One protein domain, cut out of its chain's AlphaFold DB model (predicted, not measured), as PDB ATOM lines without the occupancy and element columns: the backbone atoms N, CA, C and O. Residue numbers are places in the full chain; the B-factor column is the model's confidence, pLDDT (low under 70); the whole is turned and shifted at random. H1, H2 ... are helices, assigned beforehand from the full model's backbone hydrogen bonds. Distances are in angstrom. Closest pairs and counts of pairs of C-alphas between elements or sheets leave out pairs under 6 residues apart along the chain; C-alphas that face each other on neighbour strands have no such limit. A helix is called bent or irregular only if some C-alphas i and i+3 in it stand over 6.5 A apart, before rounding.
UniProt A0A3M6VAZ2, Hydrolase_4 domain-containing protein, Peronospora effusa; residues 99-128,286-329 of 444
ATOM      1  N   ILE A  99     -37.929 -70.586 -54.368       47.72
ATOM      2  CA  ILE A  99     -38.197 -69.398 -53.538       47.72
ATOM      3  C   ILE A  99     -38.983 -69.766 -52.270       47.72
ATOM      4  O   ILE A  99     -38.674 -69.236 -51.206       47.72
ATOM      5  N   GLU A 100     -39.947 -70.688 -52.324       49.28
ATOM      6  CA  GLU A 100     -40.623 -71.229 -51.133       49.28
ATOM      7  C   GLU A 100     -39.668 -72.058 -50.268       49.28
ATOM      8  O   GLU A 100     -39.671 -71.932 -49.042       49.28
ATOM      9  N   GLU A 101     -38.796 -72.853 -50.882       52.56
ATOM     10  CA  GLU A 101     -37.792 -73.657 -50.190       52.56
ATOM     11  C   GLU A 101     -36.701 -72.769 -49.568       52.56
ATOM     12  O   GLU A 101     -36.342 -72.957 -48.410       52.56
ATOM     13  N   THR A 102     -36.234 -71.719 -50.255       52.28
ATOM     14  CA  THR A 102     -35.308 -70.743 -49.648       52.28
ATOM     15  C   THR A 102     -35.984 -69.853 -48.613       52.28
ATOM     16  O   THR A 102     -35.362 -69.560 -47.598       52.28
ATOM     17  N   SER A 103     -37.243 -69.449 -48.801       52.06
ATOM     18  CA  SER A 103     -37.995 -68.646 -47.826       52.06
ATOM     19  C   SER A 103     -38.303 -69.446 -46.555       52.06
ATOM     20  O   SER A 103     -38.111 -68.949 -45.445       52.06
ATOM     21  N   SER A 104     -38.669 -70.723 -46.693       56.81
ATOM     22  CA  SER A 104     -38.828 -71.645 -45.561       56.81
ATOM     23  C   SER A 104     -37.493 -71.973 -44.890       56.81
ATOM     24  O   SER A 104     -37.423 -71.948 -43.663       56.81
ATOM     25  N   GLN A 105     -36.406 -72.176 -45.646       57.12
ATOM     26  CA  GLN A 105     -35.062 -72.332 -45.082       57.12
ATOM     27  C   GLN A 105     -34.591 -71.068 -44.352       57.12
ATOM     28  O   GLN A 105     -34.024 -71.182 -43.270       57.12
ATOM     29  N   LEU A 106     -34.836 -69.869 -44.887       57.09
ATOM     30  CA  LEU A 106     -34.494 -68.589 -44.257       57.09
ATOM     31  C   LEU A 106     -35.333 -68.330 -42.998       57.09
ATOM     32  O   LEU A 106     -34.790 -67.895 -41.985       57.09
ATOM     33  N   SER A 107     -36.628 -68.654 -43.030       58.66
ATOM     34  CA  SER A 107     -37.520 -68.611 -41.865       58.66
ATOM     35  C   SER A 107     -37.063 -69.590 -40.783       58.66
ATOM     36  O   SER A 107     -36.948 -69.231 -39.610       58.66
ATOM     37  N   TYR A 108     -36.680 -70.800 -41.189       59.69
ATOM     38  CA  TYR A 108     -36.121 -71.787 -40.287       59.69
ATOM     39  C   TYR A 108     -34.779 -71.324 -39.713       59.69
ATOM     40  O   TYR A 108     -34.572 -71.407 -38.513       59.69
ATOM     41  N   TRP A 109     -33.891 -70.747 -40.521       61.69
ATOM     42  CA  TRP A 109     -32.631 -70.164 -40.056       61.69
ATOM     43  C   TRP A 109     -32.828 -69.010 -39.075       61.69
ATOM     44  O   TRP A 109     -32.039 -68.876 -38.141       61.69
ATOM     45  N   TYR A 110     -33.868 -68.199 -39.251       57.97
ATOM     46  CA  TYR A 110     -34.245 -67.154 -38.307       57.97
ATOM     47  C   TYR A 110     -34.730 -67.758 -36.978       57.97
ATOM     48  O   TYR A 110     -34.214 -67.398 -35.920       57.97
ATOM     49  N   LEU A 111     -35.626 -68.752 -37.030       59.66
ATOM     50  CA  LEU A 111     -36.085 -69.524 -35.866       59.66
ATOM     51  C   LEU A 111     -34.933 -70.236 -35.144       59.66
ATOM     52  O   LEU A 111     -34.847 -70.154 -33.920       59.66
ATOM     53  N   ILE A 112     -34.000 -70.855 -35.881       63.31
ATOM     54  CA  ILE A 112     -32.770 -71.407 -35.309       63.31
ATOM     55  C   ILE A 112     -31.998 -70.273 -34.656       63.31
ATOM     56  O   ILE A 112     -31.723 -70.356 -33.478       63.31
ATOM     57  N   LYS A 113     -31.619 -69.211 -35.367       63.00
ATOM     58  CA  LYS A 113     -30.676 -68.212 -34.845       63.00
ATOM     59  C   LYS A 113     -31.205 -67.494 -33.599       63.00
ATOM     60  O   LYS A 113     -30.421 -67.231 -32.686       63.00
ATOM     61  N   HIS A 114     -32.505 -67.207 -33.553       60.66
ATOM     62  CA  HIS A 114     -33.143 -66.522 -32.431       60.66
ATOM     63  C   HIS A 114     -33.540 -67.473 -31.290       60.66
ATOM     64  O   HIS A 114     -33.352 -67.109 -30.135       60.66
ATOM     65  N   GLY A 115     -33.979 -68.705 -31.573       68.88
ATOM     66  CA  GLY A 115     -34.284 -69.707 -30.540       68.88
ATOM     67  C   GLY A 115     -33.056 -70.449 -29.998       68.88
ATOM     68  O   GLY A 115     -33.048 -70.916 -28.867       68.88
ATOM     69  N   TYR A 116     -31.975 -70.528 -30.773       79.75
ATOM     70  CA  TYR A 116     -30.766 -71.290 -30.455       79.75
ATOM     71  C   TYR A 116     -30.052 -70.811 -29.200       79.75
ATOM     72  O   TYR A 116     -29.604 -71.628 -28.400       79.75
ATOM     73  N   THR A 117     -29.895 -69.495 -29.048       76.88
ATOM     74  CA  THR A 117     -29.194 -68.946 -27.881       76.88
ATOM     75  C   THR A 117     -29.973 -69.260 -26.610       76.88
ATOM     76  O   THR A 117     -29.363 -69.687 -25.633       76.88
ATOM     77  N   GLU A 118     -31.303 -69.163 -26.669       78.06
ATOM     78  CA  GLU A 118     -32.190 -69.554 -25.575       78.06
ATOM     79  C   GLU A 118     -32.109 -71.057 -25.296       78.06
ATOM     80  O   GLU A 118     -31.933 -71.437 -24.148       78.06
ATOM     81  N   LEU A 119     -32.101 -71.923 -26.317       80.00
ATOM     82  CA  LEU A 119     -31.911 -73.370 -26.129       80.00
ATOM     83  C   LEU A 119     -30.571 -73.705 -25.461       80.00
ATOM     84  O   LEU A 119     -30.516 -74.553 -24.575       80.00
ATOM     85  N   VAL A 120     -29.483 -73.037 -25.856       80.88
ATOM     86  CA  VAL A 120     -28.183 -73.203 -25.191       80.88
ATOM     87  C   VAL A 120     -28.279 -72.749 -23.735       80.88
ATOM     88  O   VAL A 120     -27.813 -73.466 -22.854       80.88
ATOM     89  N   HIS A 121     -28.887 -71.593 -23.462       81.94
ATOM     90  CA  HIS A 121     -29.055 -71.108 -22.094       81.94
ATOM     91  C   HIS A 121     -29.946 -72.028 -21.257       81.94
ATOM     92  O   HIS A 121     -29.572 -72.330 -20.139       81.94
ATOM     93  N   LEU A 122     -31.032 -72.583 -21.789       81.38
ATOM     94  CA  LEU A 122     -31.871 -73.542 -21.059       81.38
ATOM     95  C   LEU A 122     -31.108 -74.810 -20.641       81.38
ATOM     96  O   LEU A 122     -31.448 -75.415 -19.631       81.38
ATOM     97  N   ILE A 123     -30.067 -75.196 -21.385       83.06
ATOM     98  CA  ILE A 123     -29.244 -76.371 -21.065       83.06
ATOM     99  C   ILE A 123     -28.186 -76.040 -20.011       83.06
ATOM    100  O   ILE A 123     -28.061 -76.763 -19.029       83.06
ATOM    101  N   ILE A 124     -27.385 -74.990 -20.232       85.25
ATOM    102  CA  ILE A 124     -26.189 -74.725 -19.404       85.25
ATOM    103  C   ILE A 124     -26.325 -73.533 -18.467       85.25
ATOM    104  O   ILE A 124     -25.461 -73.326 -17.630       85.25
ATOM    105  N   ARG A 125     -27.361 -72.716 -18.610       88.50
ATOM    106  CA  ARG A 125     -27.635 -71.541 -17.775       88.50
ATOM    107  C   ARG A 125     -29.142 -71.409 -17.510       88.50
ATOM    108  O   ARG A 125     -29.724 -70.361 -17.812       88.50
ATOM    109  N   PRO A 126     -29.806 -72.470 -17.025       84.00
ATOM    110  CA  PRO A 126     -31.212 -72.355 -16.693       84.00
ATOM    111  C   PRO A 126     -31.405 -71.323 -15.566       84.00
ATOM    112  O   PRO A 126     -30.441 -70.993 -14.861       84.00
ATOM    113  N   PRO A 127     -32.630 -70.796 -15.388       85.06
ATOM    114  CA  PRO A 127     -32.937 -69.920 -14.267       85.06
ATOM    115  C   PRO A 127     -32.492 -70.553 -12.949       85.06
ATOM    116  O   PRO A 127     -32.709 -71.741 -12.710       85.06
ATOM    117  N   ARG A 128     -31.838 -69.758 -12.103       90.31
ATOM    118  CA  ARG A 128     -31.417 -70.223 -10.784       90.31
ATOM    119  C   ARG A 128     -32.599 -70.216  -9.842       90.31
ATOM    120  O   ARG A 128     -33.355 -69.247  -9.822       90.31
ATOM    121  N   GLY A 286     -26.849 -87.781 -24.115       91.25
ATOM    122  CA  GLY A 286     -27.129 -87.942 -25.542       91.25
ATOM    123  C   GLY A 286     -28.457 -88.656 -25.783       91.25
ATOM    124  O   GLY A 286     -29.283 -88.154 -26.538       91.25
ATOM    125  N   GLN A 287     -28.685 -89.765 -25.076       93.50
ATOM    126  CA  GLN A 287     -29.937 -90.513 -25.149       93.50
ATOM    127  C   GLN A 287     -31.118 -89.675 -24.645       93.50
ATOM    128  O   GLN A 287     -32.136 -89.589 -25.323       93.50
ATOM    129  N   LEU A 288     -30.968 -88.994 -23.503       91.56
ATOM    130  CA  LEU A 288     -32.018 -88.128 -22.959       91.56
ATOM    131  C   LEU A 288     -32.424 -87.026 -23.956       91.56
ATOM    132  O   LEU A 288     -33.607 -86.753 -24.142       91.56
ATOM    133  N   VAL A 289     -31.451 -86.411 -24.635       90.00
ATOM    134  CA  VAL A 289     -31.705 -85.395 -25.669       90.00
ATOM    135  C   VAL A 289     -32.439 -85.984 -26.876       90.00
ATOM    136  O   VAL A 289     -33.342 -85.337 -27.405       90.00
ATOM    137  N   GLU A 290     -32.075 -87.187 -27.321       89.69
ATOM    138  CA  GLU A 290     -32.780 -87.881 -28.407       89.69
ATOM    139  C   GLU A 290     -34.243 -88.161 -28.036       89.69
ATOM    140  O   GLU A 290     -35.142 -87.860 -28.821       89.69
ATOM    141  N   GLU A 291     -34.500 -88.615 -26.810       90.75
ATOM    142  CA  GLU A 291     -35.855 -88.875 -26.317       90.75
ATOM    143  C   GLU A 291     -36.693 -87.594 -26.194       90.75
ATOM    144  O   GLU A 291     -37.862 -87.582 -26.579       90.75
ATOM    145  N   VAL A 292     -36.103 -86.486 -25.729       88.06
ATOM    146  CA  VAL A 292     -36.768 -85.168 -25.707       88.06
ATOM    147  C   VAL A 292     -37.151 -84.722 -27.120       88.06
ATOM    148  O   VAL A 292     -38.260 -84.230 -27.337       88.06
ATOM    149  N   VAL A 293     -36.260 -84.908 -28.100       87.81
ATOM    150  CA  VAL A 293     -36.546 -84.599 -29.510       87.81
ATOM    151  C   VAL A 293     -37.698 -85.453 -30.035       87.81
ATOM    152  O   VAL A 293     -38.580 -84.934 -30.723       87.81
ATOM    153  N   ASP A 294     -37.695 -86.750 -29.737       88.19
ATOM    154  CA  ASP A 294     -38.724 -87.669 -30.216       88.19
ATOM    155  C   ASP A 294     -40.089 -87.395 -29.577       88.19
ATOM    156  O   ASP A 294     -41.095 -87.415 -30.289       88.19
ATOM    157  N   ARG A 295     -40.139 -87.028 -28.289       86.38
ATOM    158  CA  ARG A 295     -41.367 -86.522 -27.649       86.38
ATOM    159  C   ARG A 295     -41.865 -85.247 -28.321       86.38
ATOM    160  O   ARG A 295     -43.021 -85.187 -28.725       86.38
ATOM    161  N   GLY A 296     -40.977 -84.280 -28.563       84.88
ATOM    162  CA  GLY A 296     -41.337 -83.053 -29.274       84.88
ATOM    163  C   GLY A 296     -41.952 -83.331 -30.651       84.88
ATOM    164  O   GLY A 296     -42.929 -82.693 -31.035       84.88
ATOM    165  N   ARG A 297     -41.442 -84.327 -31.393       86.06
ATOM    166  CA  ARG A 297     -42.037 -84.757 -32.676       86.06
ATOM    167  C   ARG A 297     -43.448 -85.309 -32.513       86.06
ATOM    168  O   ARG A 297     -44.305 -85.005 -33.340       86.06
ATOM    169  N   GLN A 298     -43.691 -86.101 -31.471       86.56
ATOM    170  CA  GLN A 298     -45.022 -86.633 -31.161       86.56
ATOM    171  C   GLN A 298     -46.009 -85.517 -30.781       86.56
ATOM    172  O   GLN A 298     -47.186 -85.607 -31.118       86.56
ATOM    173  N   GLU A 299     -45.518 -84.441 -30.166       86.69
ATOM    174  CA  GLU A 299     -46.287 -83.249 -29.782       86.69
ATOM    175  C   GLU A 299     -46.465 -82.227 -30.923       86.69
ATOM    176  O   GLU A 299     -47.092 -81.185 -30.737       86.69
ATOM    177  N   GLY A 300     -45.968 -82.524 -32.131       82.62
ATOM    178  CA  GLY A 300     -46.193 -81.705 -33.328       82.62
ATOM    179  C   GLY A 300     -44.975 -80.936 -33.842       82.62
ATOM    180  O   GLY A 300     -45.118 -80.114 -34.746       82.62
ATOM    181  N   LEU A 301     -43.767 -81.200 -33.335       78.81
ATOM    182  CA  LEU A 301     -42.530 -80.661 -33.902       78.81
ATOM    183  C   LEU A 301     -42.255 -81.277 -35.287       78.81
ATOM    184  O   LEU A 301     -41.808 -82.417 -35.407       78.81
ATOM    185  N   THR A 302     -42.452 -80.505 -36.355       81.50
ATOM    186  CA  THR A 302     -42.355 -80.978 -37.752       81.50
ATOM    187  C   THR A 302     -40.947 -80.905 -38.355       81.50
ATOM    188  O   THR A 302     -40.789 -80.795 -39.572       81.50
ATOM    189  N   LEU A 303     -39.895 -80.926 -37.533       79.38
ATOM    190  CA  LEU A 303     -38.530 -80.689 -38.011       79.38
ATOM    191  C   LEU A 303     -37.907 -81.921 -38.680       79.38
ATOM    192  O   LEU A 303     -37.824 -82.979 -38.044       79.38
ATOM    193  N   PRO A 304     -37.368 -81.793 -39.911       85.69
ATOM    194  CA  PRO A 304     -36.624 -82.870 -40.552       85.69
ATOM    195  C   PRO A 304     -35.444 -83.352 -39.697       85.69
ATOM    196  O   PRO A 304     -34.710 -82.561 -39.103       85.69
ATOM    197  N   GLY A 305     -35.198 -84.664 -39.668       84.50
ATOM    198  CA  GLY A 305     -34.180 -85.255 -38.789       84.50
ATOM    199  C   GLY A 305     -32.751 -84.740 -39.017       84.50
ATOM    200  O   GLY A 305     -32.003 -84.568 -38.055       84.50
ATOM    201  N   PHE A 306     -32.369 -84.439 -40.265       85.75
ATOM    202  CA  PHE A 306     -31.049 -83.863 -40.566       85.75
ATOM    203  C   PHE A 306     -30.866 -82.480 -39.925       85.75
ATOM    204  O   PHE A 306     -29.771 -82.123 -39.499       85.75
ATOM    205  N   LEU A 307     -31.954 -81.724 -39.817       83.38
ATOM    206  CA  LEU A 307     -31.963 -80.356 -39.340       83.38
ATOM    207  C   LEU A 307     -31.846 -80.298 -37.816       83.38
ATOM    208  O   LEU A 307     -31.071 -79.504 -37.287       83.38
ATOM    209  N   VAL A 308     -32.505 -81.230 -37.120       84.62
ATOM    210  CA  VAL A 308     -32.300 -81.454 -35.682       84.62
ATOM    211  C   VAL A 308     -30.833 -81.772 -35.383       84.62
ATOM    212  O   VAL A 308     -30.236 -81.158 -34.503       84.62
ATOM    213  N   LYS A 309     -30.205 -82.671 -36.157       86.94
ATOM    214  CA  LYS A 309     -28.781 -83.013 -35.979       86.94
ATOM    215  C   LYS A 309     -27.864 -81.798 -36.138       86.94
ATOM    216  O   LYS A 309     -26.901 -81.657 -35.385       86.94
ATOM    217  N   ILE A 310     -28.162 -80.916 -37.095       87.19
ATOM    218  CA  ILE A 310     -27.426 -79.660 -37.287       87.19
ATOM    219  C   ILE A 310     -27.565 -78.766 -36.046       87.19
ATOM    220  O   ILE A 310     -26.550 -78.323 -35.509       87.19
ATOM    221  N   VAL A 311     -28.789 -78.550 -35.551       85.31
ATOM    222  CA  VAL A 311     -29.050 -77.732 -34.351       85.31
ATOM    223  C   VAL A 311     -28.330 -78.298 -33.125       85.31
ATOM    224  O   VAL A 311     -27.602 -77.565 -32.456       85.31
ATOM    225  N   LEU A 312     -28.436 -79.606 -32.869       86.56
ATOM    226  CA  LEU A 312     -27.754 -80.265 -31.749       86.56
ATOM    227  C   LEU A 312     -26.225 -80.142 -31.842       86.56
ATOM    228  O   LEU A 312     -25.557 -79.901 -30.836       86.56
ATOM    229  N   LYS A 313     -25.653 -80.245 -33.051       89.19
ATOM    230  CA  LYS A 313     -24.213 -80.038 -33.274       89.19
ATOM    231  C   LYS A 313     -23.789 -78.612 -32.931       89.19
ATOM    232  O   LYS A 313     -22.744 -78.429 -32.301       89.19
ATOM    233  N   PHE A 314     -24.582 -77.614 -33.321       88.38
ATOM    234  CA  PHE A 314     -24.330 -76.234 -32.925       88.38
ATOM    235  C   PHE A 314     -24.415 -76.082 -31.406       88.38
ATOM    236  O   PHE A 314     -23.457 -75.588 -30.818       88.38
ATOM    237  N   ILE A 315     -25.472 -76.597 -30.760       87.19
ATOM    238  CA  ILE A 315     -25.669 -76.485 -29.304       87.19
ATOM    239  C   ILE A 315     -24.449 -77.039 -28.579       87.19
ATOM    240  O   ILE A 315     -23.828 -76.334 -27.787       87.19
ATOM    241  N   ARG A 316     -24.027 -78.257 -28.932       88.81
ATOM    242  CA  ARG A 316     -22.812 -78.876 -28.398       88.81
ATOM    243  C   ARG A 316     -21.576 -78.000 -28.601       88.81
ATOM    244  O   ARG A 316     -20.792 -77.829 -27.672       88.81
ATOM    245  N   SER A 317     -21.386 -77.444 -29.799       89.75
ATOM    246  CA  SER A 317     -20.252 -76.558 -30.082       89.75
ATOM    247  C   SER A 317     -20.295 -75.277 -29.243       89.75
ATOM    248  O   SER A 317     -19.247 -74.815 -28.795       89.75
ATOM    249  N   SER A 318     -21.479 -74.703 -29.023       88.25
ATOM    250  CA  SER A 318     -21.665 -73.548 -28.143       88.25
ATOM    251  C   SER A 318     -21.359 -73.895 -26.696       88.25
ATOM    252  O   SER A 318     -20.603 -73.164 -26.064       88.25
ATOM    253  N   VAL A 319     -21.889 -75.008 -26.183       89.06
ATOM    254  CA  VAL A 319     -21.626 -75.473 -24.814       89.06
ATOM    255  C   VAL A 319     -20.133 -75.690 -24.606       89.06
ATOM    256  O   VAL A 319     -19.555 -75.113 -23.691       89.06
ATOM    257  N   LYS A 320     -19.468 -76.394 -25.523       91.50
ATOM    258  CA  LYS A 320     -18.021 -76.621 -25.452       91.50
ATOM    259  C   LYS A 320     -17.209 -75.327 -25.477       91.50
ATOM    260  O   LYS A 320     -16.182 -75.241 -24.812       91.50
ATOM    261  N   LYS A 321     -17.650 -74.318 -26.234       91.25
ATOM    262  CA  LYS A 321     -16.969 -73.018 -26.315       91.25
ATOM    263  C   LYS A 321     -17.217 -72.139 -25.084       91.25
ATOM    264  O   LYS A 321     -16.307 -71.417 -24.698       91.25
ATOM    265  N   ARG A 322     -18.433 -72.154 -24.526       88.88
ATOM    266  CA  ARG A 322     -18.870 -71.253 -23.443       88.88
ATOM    267  C   ARG A 322     -18.627 -71.829 -22.048       88.88
ATOM    268  O   ARG A 322     -18.170 -71.108 -21.176       88.88
ATOM    269  N   ALA A 323     -18.929 -73.109 -21.859       87.06
ATOM    270  CA  ALA A 323     -18.852 -73.796 -20.574       87.06
ATOM    271  C   ALA A 323     -17.696 -74.806 -20.497       87.06
ATOM    272  O   ALA A 323     -17.510 -75.426 -19.464       87.06
ATOM    273  N   HIS A 324     -16.903 -74.973 -21.561       91.62
ATOM    274  CA  HIS A 324     -15.659 -75.758 -21.559       91.62
ATOM    275  C   HIS A 324     -15.786 -77.271 -21.282       91.62
ATOM    276  O   HIS A 324     -14.770 -77.941 -21.090       91.62
ATOM    277  N   PHE A 325     -16.987 -77.844 -21.390       91.00
ATOM    278  CA  PHE A 325     -17.215 -79.292 -21.331       91.00
ATOM    279  C   PHE A 325     -17.964 -79.813 -22.568       91.00
ATOM    280  O   PHE A 325     -18.522 -79.052 -23.359       91.00
ATOM    281  N   ASP A 326     -17.942 -81.131 -22.771       88.75
ATOM    282  CA  ASP A 326     -18.608 -81.779 -23.901       88.75
ATOM    283  C   ASP A 326     -19.823 -82.574 -23.419       88.75
ATOM    284  O   ASP A 326     -19.664 -83.532 -22.667       88.75
ATOM    285  N   LEU A 327     -21.021 -82.212 -23.891       86.19
ATOM    286  CA  LEU A 327     -22.280 -82.886 -23.546       86.19
ATOM    287  C   LEU A 327     -22.236 -84.398 -23.821       86.19
ATOM    288  O   LEU A 327     -22.858 -85.169 -23.101       86.19
ATOM    289  N   GLN A 328     -21.475 -84.842 -24.830       85.19
ATOM    290  CA  GLN A 328     -21.347 -86.272 -25.138       85.19
ATOM    291  C   GLN A 328     -20.540 -87.059 -24.102       85.19
ATOM    292  O   GLN A 328     -20.583 -88.281 -24.114       85.19
ATOM    293  N   ARG A 329     -19.788 -86.383 -23.230       86.75
ATOM    294  CA  ARG A 329     -19.034 -87.035 -22.152       86.75
ATOM    295  C   ARG A 329     -19.864 -87.244 -20.888       86.75
ATOM    296  O   ARG A 329     -19.337 -87.745 -19.903       86.75
TER     297      ARG A 329
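What this domain is: This is residues 99 to 128 and 286 to 329 of the 444 residues of the protein "Hydrolase_4 domain-containing protein" of Peronospora effusa (UniProt A0A3M6VAZ2). What shape do the atoms make? A long helix, H1, is crossed over its later part by the slanting helix H3, and a shorter helix, H2, lies near H3 and apart from H1; residues 99 to 107 of H1 stick out. How is it built and how large is it? The printed part has 74 residues with three named helices, in the order H1, H2, H3, and no named strand: all helix. It is only just compact, close to loose, with a radius of gyration of the C-alphas of 13.4 A, and elongated, spanning 40 by 24 by 23 A.

How they stand to each other: Which helices touch? H1, residues 99 to 124, touches H3, residues 305 to 322, through residues 112 to 124 and 311 to 319 alone; the closest C-alphas, those of Val 120 and Ile 315, are 5.8 A apart. They run the same way at a steep tilt of 40 degrees. Where is the other helix? H2, residues 286 to 298, is near H3, with 9 pairs of C-alphas within 10 A, and apart from H1. Are the backbones helical throughout? Every O i to N i+4 pair is within hydrogen-bond range in H2 and H3, and 20 of 22 are in H1.

Where its parts are: Where does H1 run? It spans 36.6 A from C-alpha 99 at (-38.197, -69.398, -53.538), with a kink of 35 degrees near residue 115. It is neither bent nor irregular, but only just: C-alphas 114 and 117 are 6.5 A apart. And the others? H2 spans 18.8 A, and H3 spans 25.8 A, ending with C-alpha 322 at (-18.870, -71.253, -23.443).

The domain as a whole: Is anything missing? Residues 129 to 285 are not printed, and C-alphas 128 and 286 are 23.5 A apart across the cut; the link from H2 to H3 is short. Where is confidence low? Residues 99 to 115 have pLDDT under 70; the mean of the printed part is 79.7.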